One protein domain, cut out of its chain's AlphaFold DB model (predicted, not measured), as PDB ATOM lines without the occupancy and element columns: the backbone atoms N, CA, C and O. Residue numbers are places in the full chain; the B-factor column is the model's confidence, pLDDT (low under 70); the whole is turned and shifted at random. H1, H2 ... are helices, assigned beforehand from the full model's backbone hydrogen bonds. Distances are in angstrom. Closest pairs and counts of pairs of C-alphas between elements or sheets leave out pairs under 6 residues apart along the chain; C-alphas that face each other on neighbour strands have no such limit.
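AT A GLANCE: This is residues 150 to 185 and 196 to 305 of the 1167 residues of a protein of Mycoplasma bovigenitalium (UniProt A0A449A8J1). Two arms make a wide, flat V: the three-helix bundle H4, H5, H6 and the helix pair H2, H3, with short H1 near H2. Residues 218 to 220 join the arms at the corner. The printed part has 146 residues with six named helices, H1 to H6 in order, and no named strand: all helix. It is loose, radius of gyration of the C-alphas 20.4 A, spanning 61 by 43 by 19 A.

IN THESE COORDINATES: H4, residues 221 to 247, 39.7 A, begins at C-alpha 221 (49.764, 10.186, 51.224). H5 is residues 253 to 278, 37.4 A; H6, 285 to 305, ends at C-alpha 305 (59.334, -2.816, 18.665). H3 is 196 to 217, H2 161 to 184, H1 150 to 155.

HOW THE PARTS SIT: H4 touches H6, the same way, closest C-alphas Leu 229 and Val 287, 5.3 A. H4 and H5 form a hairpin, closest C-alphas Val 235 and Ala 270, 6.4 A. H2 touches H3, closest C-alphas Leu 171 and Ala 205, 6.0 A. Every O i to N i+4 pair is within hydrogen-bond range in H2, H3, H5, H6; H4 has 22 of 23, H1 1 of 2.

THE WHOLE: Residues 186 to 195 are not printed; C-alphas 185 and 196 are 16.1 A apart. pLDDT is under 70 at residues 150 to 185, 196 to 224 and 281 to 282.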
ATOM      1  N   LYS A 150      35.544  22.110  35.149       53.62
ATOM      2  CA  LYS A 150      36.562  22.056  34.078       53.62
ATOM      3  C   LYS A 150      37.806  22.904  34.371       53.62
ATOM      4  O   LYS A 150      38.858  22.648  33.786       53.62
ATOM      5  N   LYS A 151      37.714  23.871  35.291       55.53
ATOM      6  CA  LYS A 151      38.875  24.554  35.872       55.53
ATOM      7  C   LYS A 151      39.601  23.648  36.874       55.53
ATOM      8  O   LYS A 151      40.778  23.377  36.673       55.53
ATOM      9  N   GLN A 152      38.905  23.111  37.880       52.53
ATOM     10  CA  GLN A 152      39.517  22.220  38.883       52.53
ATOM     11  C   GLN A 152      40.139  20.959  38.253       52.53
ATOM     12  O   GLN A 152      41.224  20.544  38.644       52.53
ATOM     13  N   LEU A 153      39.531  20.410  37.196       51.38
ATOM     14  CA  LEU A 153      40.045  19.255  36.444       51.38
ATOM     15  C   LEU A 153      41.356  19.557  35.677       51.38
ATOM     16  O   LEU A 153      42.092  18.634  35.339       51.38
ATOM     17  N   LYS A 154      41.695  20.835  35.442       50.94
ATOM     18  CA  LYS A 154      43.026  21.263  34.961       50.94
ATOM     19  C   LYS A 154      44.044  21.504  36.082       50.94
ATOM     20  O   LYS A 154      45.224  21.649  35.790       50.94
ATOM     21  N   GLU A 155      43.592  21.584  37.330       48.19
ATOM     22  CA  GLU A 155      44.376  22.020  38.491       48.19
ATOM     23  C   GLU A 155      44.555  20.884  39.529       48.19
ATOM     24  O   GLU A 155      45.092  21.119  40.608       48.19
ATOM     25  N   THR A 156      44.086  19.648  39.269       49.50
ATOM     26  CA  THR A 156      44.053  18.559  40.275       49.50
ATOM     27  C   THR A 156      44.124  17.136  39.663       49.50
ATOM     28  O   THR A 156      43.119  16.622  39.187       49.50
ATOM     29  N   TYR A 157      45.303  16.496  39.759       50.22
ATOM     30  CA  TYR A 157      45.612  15.039  39.729       50.22
ATOM     31  C   TYR A 157      45.009  14.105  38.638       50.22
ATOM     32  O   TYR A 157      43.816  13.823  38.605       50.22
ATOM     33  N   GLU A 158      45.867  13.441  37.842       50.47
ATOM     34  CA  GLU A 158      45.455  12.525  36.745       50.47
ATOM     35  C   GLU A 158      45.068  11.075  37.149       50.47
ATOM     36  O   GLU A 158      44.721  10.270  36.283       50.47
ATOM     37  N   ILE A 159      45.095  10.709  38.437       48.94
ATOM     38  CA  ILE A 159      45.107   9.297  38.898       48.94
ATOM     39  C   ILE A 159      43.850   8.473  38.508       48.94
ATOM     40  O   ILE A 159      43.972   7.275  38.267       48.94
ATOM     41  N   ASP A 160      42.654   9.075  38.417       53.38
ATOM     42  CA  ASP A 160      41.397   8.385  38.020       53.38
ATOM     43  C   ASP A 160      40.684   9.095  36.843       53.38
ATOM     44  O   ASP A 160      39.459   9.261  36.787       53.38
ATOM     45  N   LYS A 161      41.490   9.546  35.870       53.50
ATOM     46  CA  LYS A 161      41.039  10.261  34.662       53.50
ATOM     47  C   LYS A 161      39.870   9.590  33.906       53.50
ATOM     48  O   LYS A 161      38.983  10.331  33.479       53.50
ATOM     49  N   PRO A 162      39.777   8.247  33.756       51.84
ATOM     50  CA  PRO A 162      38.666   7.620  33.031       51.84
ATOM     51  C   PRO A 162      37.298   7.799  33.705       51.84
ATOM     52  O   PRO A 162      36.296   7.970  33.011       51.84
ATOM     53  N   ARG A 163      37.230   7.791  35.045       53.81
ATOM     54  CA  ARG A 163      35.968   8.007  35.778       53.81
ATOM     55  C   ARG A 163      35.541   9.469  35.761       53.81
ATOM     56  O   ARG A 163      34.360   9.745  35.560       53.81
ATOM     57  N   LEU A 164      36.496  10.390  35.878       54.47
ATOM     58  CA  LEU A 164      36.253  11.824  35.689       54.47
ATOM     59  C   LEU A 164      35.755  12.128  34.266       54.47
ATOM     60  O   LEU A 164      34.764  12.836  34.110       54.47
ATOM     61  N   GLN A 165      36.354  11.523  33.233       55.62
ATOM     62  CA  GLN A 165      35.867  11.633  31.851       55.62
ATOM     63  C   GLN A 165      34.466  11.035  31.668       55.62
ATOM     64  O   GLN A 165      33.639  11.631  30.982       55.62
ATOM     65  N   ALA A 166      34.159   9.896  32.298       54.59
ATOM     66  CA  ALA A 166      32.814   9.322  32.251       54.59
ATOM     67  C   ALA A 166      31.760  10.252  32.884       54.59
ATOM     68  O   ALA A 166      30.659  10.360  32.348       54.59
ATOM     69  N   ALA A 167      32.101  10.952  33.973       56.25
ATOM     70  CA  ALA A 167      31.233  11.942  34.611       56.25
ATOM     71  C   ALA A 167      31.081  13.231  33.775       56.25
ATOM     72  O   ALA A 167      29.961  13.706  33.600       56.25
ATOM     73  N   ASP A 168      32.166  13.755  33.191       58.28
ATOM     74  CA  ASP A 168      32.140  14.936  32.307       58.28
ATOM     75  C   ASP A 168      31.318  14.674  31.030       58.28
ATOM     76  O   ASP A 168      30.465  15.477  30.658       58.28
ATOM     77  N   ILE A 169      31.456  13.491  30.416       60.94
ATOM     78  CA  ILE A 169      30.616  13.056  29.282       60.94
ATOM     79  C   ILE A 169      29.136  12.971  29.691       60.94
ATOM     80  O   ILE A 169      28.257  13.366  28.918       60.94
ATOM     81  N   LYS A 170      28.839  12.490  30.907       61.47
ATOM     82  CA  LYS A 170      27.481  12.457  31.480       61.47
ATOM     83  C   LYS A 170      26.914  13.878  31.605       61.47
ATOM     84  O   LYS A 170      25.809  14.138  31.129       61.47
ATOM     85  N   LEU A 171      27.700  14.796  32.171       60.12
ATOM     86  CA  LEU A 171      27.336  16.196  32.390       60.12
ATOM     87  C   LEU A 171      27.123  16.942  31.063       60.12
ATOM     88  O   LEU A 171      26.076  17.561  30.879       60.12
ATOM     89  N   GLU A 172      28.043  16.819  30.101       61.72
ATOM     90  CA  GLU A 172      27.870  17.375  28.753       61.72
ATOM     91  C   GLU A 172      26.646  16.807  28.035       61.72
ATOM     92  O   GLU A 172      25.964  17.540  27.322       61.72
ATOM     93  N   THR A 173      26.342  15.519  28.213       62.88
ATOM     94  CA  THR A 173      25.159  14.901  27.600       62.88
ATOM     95  C   THR A 173      23.870  15.493  28.173       62.88
ATOM     96  O   THR A 173      22.948  15.776  27.410       62.88
ATOM     97  N   VAL A 174      23.799  15.737  29.487       58.66
ATOM     98  CA  VAL A 174      22.636  16.393  30.114       58.66
ATOM     99  C   VAL A 174      22.552  17.874  29.727       58.66
ATOM    100  O   VAL A 174      21.469  18.332  29.363       58.66
ATOM    101  N   ILE A 175      23.668  18.611  29.694       61.34
ATOM    102  CA  ILE A 175      23.694  20.009  29.225       61.34
ATOM    103  C   ILE A 175      23.206  20.096  27.770       61.34
ATOM    104  O   ILE A 175      22.294  20.868  27.483       61.34
ATOM    105  N   LYS A 176      23.683  19.216  26.880       64.75
ATOM    106  CA  LYS A 176      23.216  19.145  25.485       64.75
ATOM    107  C   LYS A 176      21.739  18.751  25.370       64.75
ATOM    108  O   LYS A 176      21.083  19.212  24.436       64.75
ATOM    109  N   LYS A 177      21.163  17.962  26.294       57.84
ATOM    110  CA  LYS A 177      19.694  17.776  26.360       57.84
ATOM    111  C   LYS A 177      18.988  19.102  26.676       57.84
ATOM    112  O   LYS A 177      18.019  19.435  26.000       57.84
ATOM    113  N   VAL A 178      19.473  19.860  27.664       58.06
ATOM    114  CA  VAL A 178      18.892  21.155  28.076       58.06
ATOM    115  C   VAL A 178      18.997  22.202  26.959       58.06
ATOM    116  O   VAL A 178      18.008  22.875  26.675       58.06
ATOM    117  N   GLU A 179      20.135  22.297  26.266       58.06
ATOM    118  CA  GLU A 179      20.314  23.178  25.098       58.06
ATOM    119  C   GLU A 179      19.368  22.800  23.947       58.06
ATOM    120  O   GLU A 179      18.671  23.663  23.413       58.06
ATOM    121  N   ASN A 180      19.254  21.509  23.609       55.91
ATOM    122  CA  ASN A 180      18.306  21.046  22.586       55.91
ATOM    123  C   ASN A 180      16.838  21.291  22.980       55.91
ATOM    124  O   ASN A 180      16.009  21.544  22.104       55.91
ATOM    125  N   SER A 181      16.497  21.250  24.272       53.75
ATOM    126  CA  SER A 181      15.178  21.683  24.751       53.75
ATOM    127  C   SER A 181      14.989  23.196  24.607       53.75
ATOM    128  O   SER A 181      13.950  23.616  24.103       53.75
ATOM    129  N   LYS A 182      15.992  24.013  24.961       53.34
ATOM    130  CA  LYS A 182      15.950  25.479  24.806       53.34
ATOM    131  C   LYS A 182      15.781  25.901  23.341       53.34
ATOM    132  O   LYS A 182      15.034  26.834  23.070       53.34
ATOM    133  N   GLN A 183      16.394  25.177  22.403       54.38
ATOM    134  CA  GLN A 183      16.227  25.426  20.968       54.38
ATOM    135  C   GLN A 183      14.818  25.059  20.467       54.38
ATOM    136  O   GLN A 183      14.231  25.802  19.687       54.38
ATOM    137  N   LYS A 184      14.229  23.954  20.947       47.16
ATOM    138  CA  LYS A 184      12.881  23.508  20.531       47.16
ATOM    139  C   LYS A 184      11.742  24.431  20.969       47.16
ATOM    140  O   LYS A 184      10.717  24.461  20.291       47.16
ATOM    141  N   VAL A 185      11.936  25.193  22.048       48.97
ATOM    142  CA  VAL A 185      10.989  26.216  22.534       48.97
ATOM    143  C   VAL A 185      10.821  27.378  21.536       48.97
ATOM    144  O   VAL A 185       9.825  28.088  21.597       48.97
ATOM    145  N   SER A 196      11.077  19.013  35.363       52.69
ATOM    146  CA  SER A 196      11.403  18.470  36.692       52.69
ATOM    147  C   SER A 196      12.338  17.253  36.648       52.69
ATOM    148  O   SER A 196      13.191  17.120  37.522       52.69
ATOM    149  N   THR A 197      12.212  16.365  35.655       56.34
ATOM    150  CA  THR A 197      13.101  15.196  35.529       56.34
ATOM    151  C   THR A 197      14.466  15.585  34.971       56.34
ATOM    152  O   THR A 197      15.474  15.084  35.460       56.34
ATOM    153  N   LEU A 198      14.529  16.535  34.032       55.16
ATOM    154  CA  LEU A 198      15.800  17.130  33.593       55.16
ATOM    155  C   LEU A 198      16.526  17.853  34.741       55.16
ATOM    156  O   LEU A 198      17.748  17.767  34.822       55.16
ATOM    157  N   ASN A 199      15.786  18.507  35.645       52.00
ATOM    158  CA  ASN A 199      16.353  19.120  36.847       52.00
ATOM    159  C   ASN A 199      17.036  18.071  37.741       52.00
ATOM    160  O   ASN A 199      18.216  18.209  38.043       52.00
ATOM    161  N   GLU A 200      16.350  16.984  38.110       58.69
ATOM    162  CA  GLU A 200      16.944  15.963  38.988       58.69
ATOM    163  C   GLU A 200      18.014  15.088  38.293       58.69
ATOM    164  O   GLU A 200      18.984  14.722  38.953       58.69
ATOM    165  N   GLU A 201      17.940  14.827  36.976       57.56
ATOM    166  CA  GLU A 201      19.068  14.230  36.222       57.56
ATOM    167  C   GLU A 201      20.330  15.110  36.316       57.56
ATOM    168  O   GLU A 201      21.427  14.615  36.590       57.56
ATOM    169  N   LEU A 202      20.179  16.424  36.114       60.47
ATOM    170  CA  LEU A 202      21.272  17.397  36.186       60.47
ATOM    171  C   LEU A 202      21.828  17.525  37.611       60.47
ATOM    172  O   LEU A 202      23.041  17.546  37.806       60.47
ATOM    173  N   LYS A 203      20.946  17.559  38.612       59.00
ATOM    174  CA  LYS A 203      21.293  17.644  40.035       59.00
ATOM    175  C   LYS A 203      22.066  16.408  40.499       59.00
ATOM    176  O   LYS A 203      23.080  16.555  41.173       59.00
ATOM    177  N   GLN A 204      21.649  15.208  40.079       63.28
ATOM    178  CA  GLN A 204      22.381  13.965  40.343       63.28
ATOM    179  C   GLN A 204      23.756  13.954  39.665       63.28
ATOM    180  O   GLN A 204      24.736  13.606  40.318       63.28
ATOM    181  N   ALA A 205      23.866  14.392  38.405       57.00
ATOM    182  CA  ALA A 205      25.158  14.488  37.716       57.00
ATOM    183  C   ALA A 205      26.113  15.498  38.390       57.00
ATOM    184  O   ALA A 205      27.301  15.218  38.554       57.00
ATOM    185  N   ILE A 206      25.596  16.648  38.833       57.75
ATOM    186  CA  ILE A 206      26.361  17.649  39.593       57.75
ATOM    187  C   ILE A 206      26.826  17.078  40.943       57.75
ATOM    188  O   ILE A 206      27.970  17.303  41.341       57.75
ATOM    189  N   GLU A 207      25.977  16.327  41.645       61.81
ATOM    190  CA  GLU A 207      26.319  15.768  42.957       61.81
ATOM    191  C   GLU A 207      27.276  14.564  42.857       61.81
ATOM    192  O   GLU A 207      28.165  14.431  43.697       61.81
ATOM    193  N   GLU A 208      27.192  13.745  41.797       60.62
ATOM    194  CA  GLU A 208      28.215  12.739  41.463       60.62
ATOM    195  C   GLU A 208      29.596  13.390  41.264       60.62
ATOM    196  O   GLU A 208      30.582  12.931  41.846       60.62
ATOM    197  N   VAL A 209      29.672  14.485  40.495       60.81
ATOM    198  CA  VAL A 209      30.926  15.224  40.248       60.81
ATOM    199  C   VAL A 209      31.476  15.843  41.536       60.81
ATOM    200  O   VAL A 209      32.654  15.655  41.845       60.81
ATOM    201  N   LYS A 210      30.643  16.527  42.336       62.62
ATOM    202  CA  LYS A 210      31.073  17.079  43.635       62.62
ATOM    203  C   LYS A 210      31.572  15.994  44.586       62.62
ATOM    204  O   LYS A 210      32.594  16.190  45.236       62.62
ATOM    205  N   LYS A 211      30.877  14.855  44.668       63.62
ATOM    206  CA  LYS A 211      31.256  13.755  45.562       63.62
ATOM    207  C   LYS A 211      32.592  13.133  45.160       63.62
ATOM    208  O   LYS A 211      33.400  12.864  46.040       63.62
ATOM    209  N   LEU A 212      32.864  12.985  43.861       60.28
ATOM    210  CA  LEU A 212      34.179  12.562  43.363       60.28
ATOM    211  C   LEU A 212      35.289  13.559  43.740       60.28
ATOM    212  O   LEU A 212      36.358  13.141  44.178       60.28
ATOM    213  N   ILE A 213      35.034  14.867  43.629       58.31
ATOM    214  CA  ILE A 213      35.983  15.914  44.048       58.31
ATOM    215  C   ILE A 213      36.243  15.847  45.564       58.31
ATOM    216  O   ILE A 213      37.392  15.924  45.998       58.31
ATOM    217  N   GLU A 214      35.205  15.651  46.381       60.91
ATOM    218  CA  GLU A 214      35.339  15.584  47.842       60.91
ATOM    219  C   GLU A 214      35.986  14.271  48.325       60.91
ATOM    220  O   GLU A 214      36.763  14.280  49.280       60.91
ATOM    221  N   GLU A 215      35.752  13.149  47.634       56.59
ATOM    222  CA  GLU A 215      36.470  11.883  47.859       56.59
ATOM    223  C   GLU A 215      37.962  11.995  47.495       56.59
ATOM    224  O   GLU A 215      38.796  11.373  48.152       56.59
ATOM    225  N   LEU A 216      38.325  12.817  46.500       56.28
ATOM    226  CA  LEU A 216      39.720  13.063  46.113       56.28
ATOM    227  C   LEU A 216      40.464  14.013  47.069       56.28
ATOM    228  O   LEU A 216      41.647  13.793  47.321       56.28
ATOM    229  N   LYS A 217      39.790  15.008  47.666       55.16
ATOM    230  CA  LYS A 217      40.389  15.911  48.677       55.16
ATOM    231  C   LYS A 217      40.835  15.216  49.968       55.16
ATOM    232  O   LYS A 217      41.655  15.768  50.692       55.16
ATOM    233  N   ASN A 218      40.273  14.047  50.283       52.34
ATOM    234  CA  ASN A 218      40.469  13.356  51.564       52.34
ATOM    235  C   ASN A 218      41.411  12.133  51.474       52.34
ATOM    236  O   ASN A 218      41.462  11.317  52.394       52.34
ATOM    237  N   VAL A 219      42.161  11.989  50.376       55.81
ATOM    238  CA  VAL A 219      43.140  10.904  50.182       55.81
ATOM    239  C   VAL A 219      44.437  11.233  50.932       55.81
ATOM    240  O   VAL A 219      45.079  12.237  50.634       55.81
ATOM    241  N   ASN A 220      44.858  10.383  51.876       60.62
ATOM    242  CA  ASN A 220      46.151  10.550  52.555       60.62
ATOM    243  C   ASN A 220      47.334  10.108  51.662       60.62
ATOM    244  O   ASN A 220      47.154   9.409  50.662       60.62
ATOM    245  N   GLU A 221      48.564  10.486  52.026       58.94
ATOM    246  CA  GLU A 221      49.764  10.186  51.224       58.94
ATOM    247  C   GLU A 221      49.986   8.681  51.003       58.94
ATOM    248  O   GLU A 221      50.422   8.265  49.932       58.94
ATOM    249  N   GLU A 222      49.631   7.838  51.972       62.66
ATOM    250  CA  GLU A 222      49.725   6.380  51.853       62.66
ATOM    251  C   GLU A 222      48.756   5.824  50.792       62.66
ATOM    252  O   GLU A 222      49.133   4.994  49.962       62.66
ATOM    253  N   GLN A 223      47.515   6.315  50.753       63.47
ATOM    254  CA  GLN A 223      46.525   5.947  49.738       63.47
ATOM    255  C   GLN A 223      46.850   6.549  48.360       63.47
ATOM    256  O   GLN A 223      46.615   5.888  47.345       63.47
ATOM    257  N   LYS A 224      47.434   7.760  48.309       65.06
ATOM    258  CA  LYS A 224      47.994   8.378  47.089       65.06
ATOM    259  C   LYS A 224      49.078   7.472  46.492       65.06
ATOM    260  O   LYS A 224      48.961   7.047  45.343       65.06
ATOM    261  N   ASN A 225      50.072   7.096  47.300       73.44
ATOM    262  CA  ASN A 225      51.170   6.220  46.891       73.44
ATOM    263  C   ASN A 225      50.681   4.833  46.433       73.44
ATOM    264  O   ASN A 225      51.072   4.367  45.365       73.44
ATOM    265  N   ASN A 226      49.768   4.196  47.175       74.94
ATOM    266  CA  ASN A 226      49.217   2.890  46.787       74.94
ATOM    267  C   ASN A 226      48.468   2.920  45.438       74.94
ATOM    268  O   ASN A 226      48.576   1.969  44.662       74.94
ATOM    269  N   LYS A 227      47.750   4.009  45.115       70.62
ATOM    270  CA  LYS A 227      47.099   4.168  43.799       70.62
ATOM    271  C   LYS A 227      48.117   4.330  42.665       70.62
ATOM    272  O   LYS A 227      47.965   3.670  41.637       70.62
ATOM    273  N   TYR A 228      49.167   5.136  42.856       73.50
ATOM    274  CA  TYR A 228      50.261   5.244  41.880       73.50
ATOM    275  C   TYR A 228      50.950   3.892  41.648       73.50
ATOM    276  O   TYR A 228      51.108   3.475  40.503       73.50
ATOM    277  N   LEU A 229      51.271   3.159  42.719       80.88
ATOM    278  CA  LEU A 229      51.907   1.842  42.639       80.88
ATOM    279  C   LEU A 229      51.052   0.830  41.851       80.88
ATOM    280  O   LEU A 229      51.574   0.099  41.009       80.88
ATOM    281  N   GLN A 230      49.731   0.814  42.065       77.38
ATOM    282  CA  GLN A 230      48.807  -0.023  41.287       77.38
ATOM    283  C   GLN A 230      48.736   0.394  39.809       77.38
ATOM    284  O   GLN A 230      48.749  -0.473  38.933       77.38
ATOM    285  N   ALA A 231      48.689   1.697  39.512       73.12
ATOM    286  CA  ALA A 231      48.666   2.199  38.138       73.12
ATOM    287  C   ALA A 231      49.942   1.815  37.366       73.12
ATOM    288  O   ALA A 231      49.851   1.260  36.270       73.12
ATOM    289  N   ILE A 232      51.116   2.027  37.973       82.19
ATOM    290  CA  ILE A 232      52.422   1.659  37.411       82.19
ATOM    291  C   ILE A 232      52.495   0.145  37.159       82.19
ATOM    292  O   ILE A 232      52.767  -0.277  36.034       82.19
ATOM    293  N   ASN A 233      52.174  -0.680  38.162       85.50
ATOM    294  CA  ASN A 233      52.241  -2.141  38.046       85.50
ATOM    295  C   ASN A 233      51.299  -2.700  36.965       85.50
ATOM    296  O   ASN A 233      51.659  -3.647  36.264       85.50
ATOM    297  N   ASN A 234      50.120  -2.102  36.771       83.12
ATOM    298  CA  ASN A 234      49.218  -2.487  35.684       83.12
ATOM    299  C   ASN A 234      49.831  -2.214  34.299       83.12
ATOM    300  O   ASN A 234      49.731  -3.067  33.416       83.12
ATOM    301  N   VAL A 235      50.511  -1.077  34.112       85.50
ATOM    302  CA  VAL A 235      51.196  -0.745  32.848       85.50
ATOM    303  C   VAL A 235      52.437  -1.620  32.629       85.50
ATOM    304  O   VAL A 235      52.648  -2.102  31.515       85.50
ATOM    305  N   ILE A 236      53.215  -1.904  33.682       88.62
ATOM    306  CA  ILE A 236      54.342  -2.856  33.645       88.62
ATOM    307  C   ILE A 236      53.865  -4.240  33.180       88.62
ATOM    308  O   ILE A 236      54.462  -4.832  32.279       88.62
ATOM    309  N   ASN A 237      52.771  -4.750  33.752       88.62
ATOM    310  CA  ASN A 237      52.206  -6.050  33.379       88.62
ATOM    311  C   ASN A 237      51.661  -6.062  31.943       88.62
ATOM    312  O   ASN A 237      51.844  -7.042  31.219       88.62
ATOM    313  N   GLU A 238      51.017  -4.982  31.501       88.31
ATOM    314  CA  GLU A 238      50.527  -4.850  30.127       88.31
ATOM    315  C   GLU A 238      51.682  -4.870  29.114       88.31
ATOM    316  O   GLU A 238      51.651  -5.678  28.184       88.31
ATOM    317  N   LEU A 239      52.737  -4.074  29.332       91.19
ATOM    318  CA  LEU A 239      53.924  -4.048  28.469       91.19
ATOM    319  C   LEU A 239      54.693  -5.375  28.473       91.19
ATOM    320  O   LEU A 239      55.017  -5.879  27.397       91.19
ATOM    321  N   ASN A 240      54.926  -5.993  29.636       90.31
ATOM    322  CA  ASN A 240      55.599  -7.297  29.718       90.31
ATOM    323  C   ASN A 240      54.860  -8.383  28.920       90.31
ATOM    324  O   ASN A 240      55.489  -9.175  28.216       90.31
ATOM    325  N   ASN A 241      53.523  -8.379  28.936       88.00
ATOM    326  CA  ASN A 241      52.730  -9.282  28.102       88.00
ATOM    327  C   ASN A 241      52.902  -9.007  26.594       88.00
ATOM    328  O   ASN A 241      52.956  -9.956  25.809       88.00
ATOM    329  N   LYS A 242      53.055  -7.743  26.163       89.50
ATOM    330  CA  LYS A 242      53.378  -7.425  24.755       89.50
ATOM    331  C   LYS A 242      54.809  -7.839  24.386       89.50
ATOM    332  O   LYS A 242      54.992  -8.442  23.331       89.50
ATOM    333  N   ILE A 243      55.800  -7.589  25.250       88.50
ATOM    334  CA  ILE A 243      57.195  -8.035  25.053       88.50
ATOM    335  C   ILE A 243      57.227  -9.557  24.850       88.50
ATOM    336  O   ILE A 243      57.764 -10.029  23.846       88.50
ATOM    337  N   ASN A 244      56.565 -10.319  25.726       86.19
ATOM    338  CA  ASN A 244      56.481 -11.779  25.626       86.19
ATOM    339  C   ASN A 244      55.755 -12.256  24.353       86.19
ATOM    340  O   ASN A 244      56.153 -13.265  23.764       86.19
ATOM    341  N   LYS A 245      54.737 -11.523  23.865       85.56
ATOM    342  CA  LYS A 245      54.128 -11.828  22.558       85.56
ATOM    343  C   LYS A 245      55.089 -11.544  21.392       85.56
ATOM    344  O   LYS A 245      55.126 -12.345  20.464       85.56
ATOM    345  N   SER A 246      55.895 -10.476  21.434       84.38
ATOM    346  CA  SER A 246      56.769 -10.066  20.310       84.38
ATOM    347  C   SER A 246      57.737 -11.161  19.826       84.38
ATOM    348  O   SER A 246      57.982 -11.303  18.622       84.38
ATOM    349  N   ALA A 247      58.228 -11.984  20.759       78.06
ATOM    350  CA  ALA A 247      59.085 -13.133  20.480       78.06
ATOM    351  C   ALA A 247      58.363 -14.240  19.687       78.06
ATOM    352  O   ALA A 247      58.992 -14.914  18.876       78.06
ATOM    353  N   ASN A 248      57.049 -14.381  19.885       80.88
ATOM    354  CA  ASN A 248      56.212 -15.474  19.380       80.88
ATOM    355  C   ASN A 248      55.292 -15.065  18.208       80.88
ATOM    356  O   ASN A 248      54.437 -15.849  17.804       80.88
ATOM    357  N   LEU A 249      55.444 -13.853  17.661       81.94
ATOM    358  CA  LEU A 249      54.731 -13.422  16.449       81.94
ATOM    359  C   LEU A 249      55.128 -14.283  15.244       81.94
ATOM    360  O   LEU A 249      56.326 -14.459  14.990       81.94
ATOM    361  N   GLY A 250      54.122 -14.746  14.498       78.69
ATOM    362  CA  GLY A 250      54.295 -15.502  13.259       78.69
ATOM    363  C   GLY A 250      54.740 -14.642  12.070       78.69
ATOM    364  O   GLY A 250      55.269 -13.545  12.235       78.69
ATOM    365  N   ASN A 251      54.508 -15.150  10.855       81.25
ATOM    366  CA  ASN A 251      54.862 -14.481   9.593       81.25
ATOM    367  C   ASN A 251      53.675 -13.771   8.909       81.25
ATOM    368  O   ASN A 251      53.815 -13.298   7.782       81.25
ATOM    369  N   ASN A 252      52.509 -13.707   9.558       86.25
ATOM    370  CA  ASN A 252      51.359 -12.958   9.055       86.25
ATOM    371  C   ASN A 252      51.663 -11.450   9.159       86.25
ATOM    372  O   ASN A 252      51.908 -10.940  10.253       86.25
ATOM    373  N   ILE A 253      51.658 -10.747   8.023       85.38
ATOM    374  CA  ILE A 253      51.998  -9.316   7.948       85.38
ATOM    375  C   ILE A 253      51.053  -8.481   8.814       85.38
ATOM    376  O   ILE A 253      51.505  -7.659   9.610       85.38
ATOM    377  N   LYS A 254      49.753  -8.750   8.720       82.19
ATOM    378  CA  LYS A 254      48.706  -8.010   9.419       82.19
ATOM    379  C   LYS A 254      48.752  -8.204  10.935       82.19
ATOM    380  O   LYS A 254      48.608  -7.236  11.671       82.19
ATOM    381  N   GLU A 255      49.036  -9.417  11.419       84.50
ATOM    382  CA  GLU A 255      49.233  -9.668  12.856       84.50
ATOM    383  C   GLU A 255      50.423  -8.861  13.405       84.50
ATOM    384  O   GLU A 255      50.366  -8.337  14.522       84.50
ATOM    385  N   ILE A 256      51.498  -8.735  12.618       87.25
ATOM    386  CA  ILE A 256      52.676  -7.946  12.987       87.25
ATOM    387  C   ILE A 256      52.357  -6.437  12.951       87.25
ATOM    388  O   ILE A 256      52.786  -5.719  13.853       87.25
ATOM    389  N   GLU A 257      51.597  -5.949  11.964       84.88
ATOM    390  CA  GLU A 257      51.164  -4.542  11.858       84.88
ATOM    391  C   GLU A 257      50.211  -4.124  12.995       84.88
ATOM    392  O   GLU A 257      50.443  -3.100  13.653       84.88
ATOM    393  N   ASP A 258      49.195  -4.942  13.290       85.62
ATOM    394  CA  ASP A 258      48.275  -4.738  14.417       85.62
ATOM    395  C   ASP A 258      49.044  -4.752  15.752       85.62
ATOM    396  O   ASP A 258      48.836  -3.888  16.611       85.62
ATOM    397  N   PHE A 259      49.995  -5.684  15.921       89.69
ATOM    398  CA  PHE A 259      50.847  -5.745  17.112       89.69
ATOM    399  C   PHE A 259      51.762  -4.521  17.259       89.69
ATOM    400  O   PHE A 259      51.897  -3.999  18.366       89.69
ATOM    401  N   ILE A 260      52.395  -4.057  16.176       89.69
ATOM    402  CA  ILE A 260      53.251  -2.860  16.180       89.69
ATOM    403  C   ILE A 260      52.445  -1.642  16.640       89.69
ATOM    404  O   ILE A 260      52.875  -0.933  17.550       89.69
ATOM    405  N   THR A 261      51.252  -1.458  16.072       88.62
ATOM    406  CA  THR A 261      50.354  -0.334  16.376       88.62
ATOM    407  C   THR A 261      49.894  -0.352  17.842       88.62
ATOM    408  O   THR A 261      49.896   0.677  18.525       88.62
ATOM    409  N   ASP A 262      49.533  -1.526  18.365       87.31
ATOM    410  CA  ASP A 262      49.134  -1.704  19.766       87.31
ATOM    411  C   ASP A 262      50.321  -1.543  20.739       87.31
ATOM    412  O   ASP A 262      50.182  -0.917  21.794       87.31
ATOM    413  N   LEU A 263      51.517  -2.024  20.390       91.19
ATOM    414  CA  LEU A 263      52.719  -1.831  21.207       91.19
ATOM    415  C   LEU A 263      53.122  -0.348  21.284       91.19
ATOM    416  O   LEU A 263      53.382   0.148  22.379       91.19
ATOM    417  N   GLU A 264      53.099   0.390  20.171       90.12
ATOM    418  CA  GLU A 264      53.374   1.838  20.147       90.12
ATOM    419  C   GLU A 264      52.397   2.636  21.018       90.12
ATOM    420  O   GLU A 264      52.801   3.513  21.791       90.12
ATOM    421  N   LYS A 265      51.108   2.289  20.961       87.44
ATOM    422  CA  LYS A 265      50.067   2.881  21.809       87.44
ATOM    423  C   LYS A 265      50.332   2.640  23.301       87.44
ATOM    424  O   LYS A 265      50.176   3.559  24.106       87.44
ATOM    425  N   ASN A 266      50.763   1.434  23.675       86.19
ATOM    426  CA  ASN A 266      51.059   1.095  25.069       86.19
ATOM    427  C   ASN A 266      52.385   1.708  25.562       86.19
ATOM    428  O   ASN A 266      52.436   2.197  26.689       86.19
ATOM    429  N   ILE A 267      53.415   1.805  24.712       89.12
ATOM    430  CA  ILE A 267      54.646   2.571  24.995       89.12
ATOM    431  C   ILE A 267      54.323   4.058  25.213       89.12
ATOM    432  O   ILE A 267      54.855   4.681  26.131       89.12
ATOM    433  N   THR A 268      53.411   4.626  24.420       84.56
ATOM    434  CA  THR A 268      52.958   6.021  24.575       84.56
ATOM    435  C   THR A 268      52.246   6.225  25.919       84.56
ATOM    436  O   THR A 268      52.598   7.131  26.672       84.56
ATOM    437  N   LYS A 269      51.300   5.339  26.267       81.38
ATOM    438  CA  LYS A 269      50.596   5.312  27.566       81.38
ATOM    439  C   LYS A 269      51.568   5.219  28.752       81.38
ATOM    440  O   LYS A 269      51.406   5.927  29.749       81.38
ATOM    441  N   ALA A 270      52.589   4.375  28.640       85.50
ATOM    442  CA  ALA A 270      53.612   4.197  29.662       85.50
ATOM    443  C   ALA A 270      54.506   5.434  29.825       85.50
ATOM    444  O   ALA A 270      54.692   5.902  30.945       85.50
ATOM    445  N   ASN A 271      54.959   6.036  28.722       83.19
ATOM    446  CA  ASN A 271      55.707   7.297  28.738       83.19
ATOM    447  C   ASN A 271      54.899   8.468  29.336       83.19
ATOM    448  O   ASN A 271      55.479   9.342  29.979       83.19
ATOM    449  N   SER A 272      53.570   8.496  29.172       76.62
ATOM    450  CA  SER A 272      52.708   9.425  29.920       76.62
ATOM    451  C   SER A 272      52.679   9.102  31.416       76.62
ATOM    452  O   SER A 272      52.828  10.009  32.227       76.62
ATOM    453  N   THR A 273      52.541   7.824  31.785       78.94
ATOM    454  CA  THR A 273      52.505   7.382  33.193       78.94
ATOM    455  C   THR A 273      53.783   7.776  33.940       78.94
ATOM    456  O   THR A 273      53.688   8.339  35.026       78.94
ATOM    457  N   VAL A 274      54.961   7.575  33.332       82.81
ATOM    458  CA  VAL A 274      56.251   7.981  33.920       82.81
ATOM    459  C   VAL A 274      56.286   9.480  34.214       82.81
ATOM    460  O   VAL A 274      56.591   9.868  35.338       82.81
ATOM    461  N   LYS A 275      55.902  10.322  33.245       79.56
ATOM    462  CA  LYS A 275      55.931  11.788  33.389       79.56
ATOM    463  C   LYS A 275      55.006  12.306  34.489       79.56
ATOM    464  O   LYS A 275      55.374  13.248  35.178       79.56
ATOM    465  N   ILE A 276      53.835  11.689  34.661       73.19
ATOM    466  CA  ILE A 276      52.892  12.036  35.739       73.19
ATOM    467  C   ILE A 276      53.538  11.763  37.104       73.19
ATOM    468  O   ILE A 276      53.482  12.609  37.990       73.19
ATOM    469  N   VAL A 277      54.197  10.611  37.252       75.81
ATOM    470  CA  VAL A 277      54.875  10.204  38.494       75.81
ATOM    471  C   VAL A 277      56.139  11.038  38.755       75.81
ATOM    472  O   VAL A 277      56.445  11.333  39.903       75.81
ATOM    473  N   GLU A 278      56.854  11.472  37.714       78.88
ATOM    474  CA  GLU A 278      58.005  12.387  37.837       78.88
ATOM    475  C   GLU A 278      57.611  13.829  38.195       78.88
ATOM    476  O   GLU A 278      58.424  14.555  38.761       78.88
ATOM    477  N   SER A 279      56.382  14.252  37.884       72.56
ATOM    478  CA  SER A 279      55.869  15.592  38.211       72.56
ATOM    479  C   SER A 279      55.290  15.728  39.628       72.56
ATOM    480  O   SER A 279      54.668  16.742  39.936       72.56
ATOM    481  N   GLU A 280      55.445  14.707  40.476       71.94
ATOM    482  CA  GLU A 280      54.662  14.536  41.699       71.94
ATOM    483  C   GLU A 280      55.512  14.558  42.980       71.94
ATOM    484  O   GLU A 280      56.440  13.768  43.153       71.94
ATOM    485  N   GLU A 281      55.140  15.421  43.928       67.56
ATOM    486  CA  GLU A 281      55.821  15.556  45.219       67.56
ATOM    487  C   GLU A 281      55.172  14.678  46.316       67.56
ATOM    488  O   GLU A 281      53.976  14.357  46.289       67.56
ATOM    489  N   GLY A 282      55.972  14.266  47.308       68.69
ATOM    490  CA  GLY A 282      55.524  13.415  48.424       68.69
ATOM    491  C   GLY A 282      55.360  11.923  48.084       68.69
ATOM    492  O   GLY A 282      54.639  11.195  48.773       68.69
ATOM    493  N   LEU A 283      55.994  11.442  47.011       77.06
ATOM    494  CA  LEU A 283      56.014  10.017  46.671       77.06
ATOM    495  C   LEU A 283      57.033   9.231  47.506       77.06
ATOM    496  O   LEU A 283      58.114   9.724  47.825       77.06
ATOM    497  N   ASN A 284      56.692   7.985  47.836       80.56
ATOM    498  CA  ASN A 284      57.549   7.083  48.599       80.56
ATOM    499  C   ASN A 284      58.488   6.261  47.696       80.56
ATOM    500  O   ASN A 284      58.264   6.105  46.493       80.56
ATOM    501  N   GLU A 285      59.529   5.681  48.299       80.56
ATOM    502  CA  GLU A 285      60.555   4.903  47.589       80.56
ATOM    503  C   GLU A 285      59.983   3.737  46.767       80.56
ATOM    504  O   GLU A 285      60.537   3.400  45.725       80.56
ATOM    505  N   SER A 286      58.860   3.139  47.182       81.69
ATOM    506  CA  SER A 286      58.231   2.034  46.443       81.69
ATOM    507  C   SER A 286      57.591   2.495  45.132       81.69
ATOM    508  O   SER A 286      57.694   1.793  44.127       81.69
ATOM    509  N   VAL A 287      56.966   3.679  45.110       82.00
ATOM    510  CA  VAL A 287      56.433   4.274  43.872       82.00
ATOM    511  C   VAL A 287      57.570   4.711  42.950       82.00
ATOM    512  O   VAL A 287      57.520   4.432  41.753       82.00
ATOM    513  N   LEU A 288      58.620   5.329  43.499       83.94
ATOM    514  CA  LEU A 288      59.790   5.754  42.722       83.94
ATOM    515  C   LEU A 288      60.530   4.552  42.107       83.94
ATOM    516  O   LEU A 288      60.801   4.548  40.907       83.94
ATOM    517  N   ALA A 289      60.767   3.487  42.880       85.94
ATOM    518  CA  ALA A 289      61.383   2.255  42.382       85.94
ATOM    519  C   ALA A 289      60.530   1.563  41.303       85.94
ATOM    520  O   ALA A 289      61.073   1.072  40.312       85.94
ATOM    521  N   ALA A 290      59.200   1.557  41.448       86.25
ATOM    522  CA  ALA A 290      58.303   1.053  40.411       86.25
ATOM    523  C   ALA A 290      58.334   1.928  39.141       86.25
ATOM    524  O   ALA A 290      58.230   1.403  38.034       86.25
ATOM    525  N   ASN A 291      58.526   3.246  39.268       87.81
ATOM    526  CA  ASN A 291      58.656   4.144  38.118       87.81
ATOM    527  C   ASN A 291      59.959   3.898  37.334       87.81
ATOM    528  O   ASN A 291      59.942   3.854  36.105       87.81
ATOM    529  N   GLU A 292      61.077   3.650  38.024       89.69
ATOM    530  CA  GLU A 292      62.333   3.244  37.375       89.69
ATOM    531  C   GLU A 292      62.223   1.862  36.706       89.69
ATOM    532  O   GLU A 292      62.715   1.672  35.590       89.69
ATOM    533  N   GLN A 293      61.493   0.912  37.308       91.56
ATOM    534  CA  GLN A 293      61.148  -0.349  36.635       91.56
ATOM    535  C   GLN A 293      60.299  -0.106  35.377       91.56
ATOM    536  O   GLN A 293      60.550  -0.719  34.341       91.56
ATOM    537  N   LEU A 294      59.331   0.816  35.417       91.44
ATOM    538  CA  LEU A 294      58.528   1.164  34.244       91.44
ATOM    539  C   LEU A 294      59.385   1.765  33.116       91.44
ATOM    540  O   LEU A 294      59.164   1.412  31.959       91.44
ATOM    541  N   LYS A 295      60.394   2.591  33.425       91.94
ATOM    542  CA  LYS A 295      61.358   3.112  32.432       91.94
ATOM    543  C   LYS A 295      62.154   1.994  31.748       91.94
ATOM    544  O   LYS A 295      62.221   1.958  30.522       91.94
ATOM    545  N   ASP A 296      62.687   1.041  32.513       91.75
ATOM    546  CA  ASP A 296      63.381  -0.139  31.973       91.75
ATOM    547  C   ASP A 296      62.459  -1.002  31.083       91.75
ATOM    548  O   ASP A 296      62.841  -1.399  29.976       91.75
ATOM    549  N   ILE A 297      61.207  -1.222  31.501       92.25
ATOM    550  CA  ILE A 297      60.207  -1.942  30.696       92.25
ATOM    551  C   ILE A 297      59.787  -1.155  29.440       92.25
ATOM    552  O   ILE A 297      59.551  -1.774  28.396       92.25
ATOM    553  N   ILE A 298      59.763   0.183  29.469       91.25
ATOM    554  CA  ILE A 298      59.588   1.025  28.270       91.25
ATOM    555  C   ILE A 298      60.754   0.810  27.300       91.25
ATOM    556  O   ILE A 298      60.509   0.442  26.152       91.25
ATOM    557  N   SER A 299      62.011   0.929  27.742       91.62
ATOM    558  CA  SER A 299      63.174   0.718  26.864       91.62
ATOM    559  C   SER A 299      63.234  -0.704  26.286       91.62
ATOM    560  O   SER A 299      63.564  -0.890  25.112       91.62
ATOM    561  N   LYS A 300      62.840  -1.725  27.061       91.44
ATOM    562  CA  LYS A 300      62.688  -3.108  26.569       91.44
ATOM    563  C   LYS A 300      61.556  -3.245  25.546       91.44
ATOM    564  O   LYS A 300      61.722  -3.953  24.554       91.44
ATOM    565  N   SER A 301      60.445  -2.534  25.737       90.75
ATOM    566  CA  SER A 301      59.326  -2.479  24.784       90.75
ATOM    567  C   SER A 301      59.719  -1.788  23.475       90.75
ATOM    568  O   SER A 301      59.411  -2.286  22.394       90.75
ATOM    569  N   GLU A 302      60.463  -0.685  23.549       91.12
ATOM    570  CA  GLU A 302      61.000   0.036  22.391       91.12
ATOM    571  C   GLU A 302      62.029  -0.807  21.623       91.12
ATOM    572  O   GLU A 302      62.007  -0.846  20.390       91.12
ATOM    573  N   GLN A 303      62.880  -1.568  22.321       88.94
ATOM    574  CA  GLN A 303      63.792  -2.516  21.678       88.94
ATOM    575  C   GLN A 303      63.045  -3.715  21.058       88.94
ATOM    576  O   GLN A 303      63.408  -4.154  19.966       88.94
ATOM    577  N   ALA A 304      61.971  -4.212  21.682       87.75
ATOM    578  CA  ALA A 304      61.104  -5.242  21.097       87.75
ATOM    579  C   ALA A 304      60.396  -4.740  19.823       87.75
ATOM    580  O   ALA A 304      60.373  -5.437  18.806       87.75
ATOM    581  N   LEU A 305      59.902  -3.498  19.832       88.88
ATOM    582  CA  LEU A 305      59.334  -2.816  18.665       88.88
ATOM    583  C   LEU A 305      60.374  -2.668  17.538       88.88
ATOM    584  O   LEU A 305      60.105  -3.018  16.386       88.88
TER     585      LEU A 305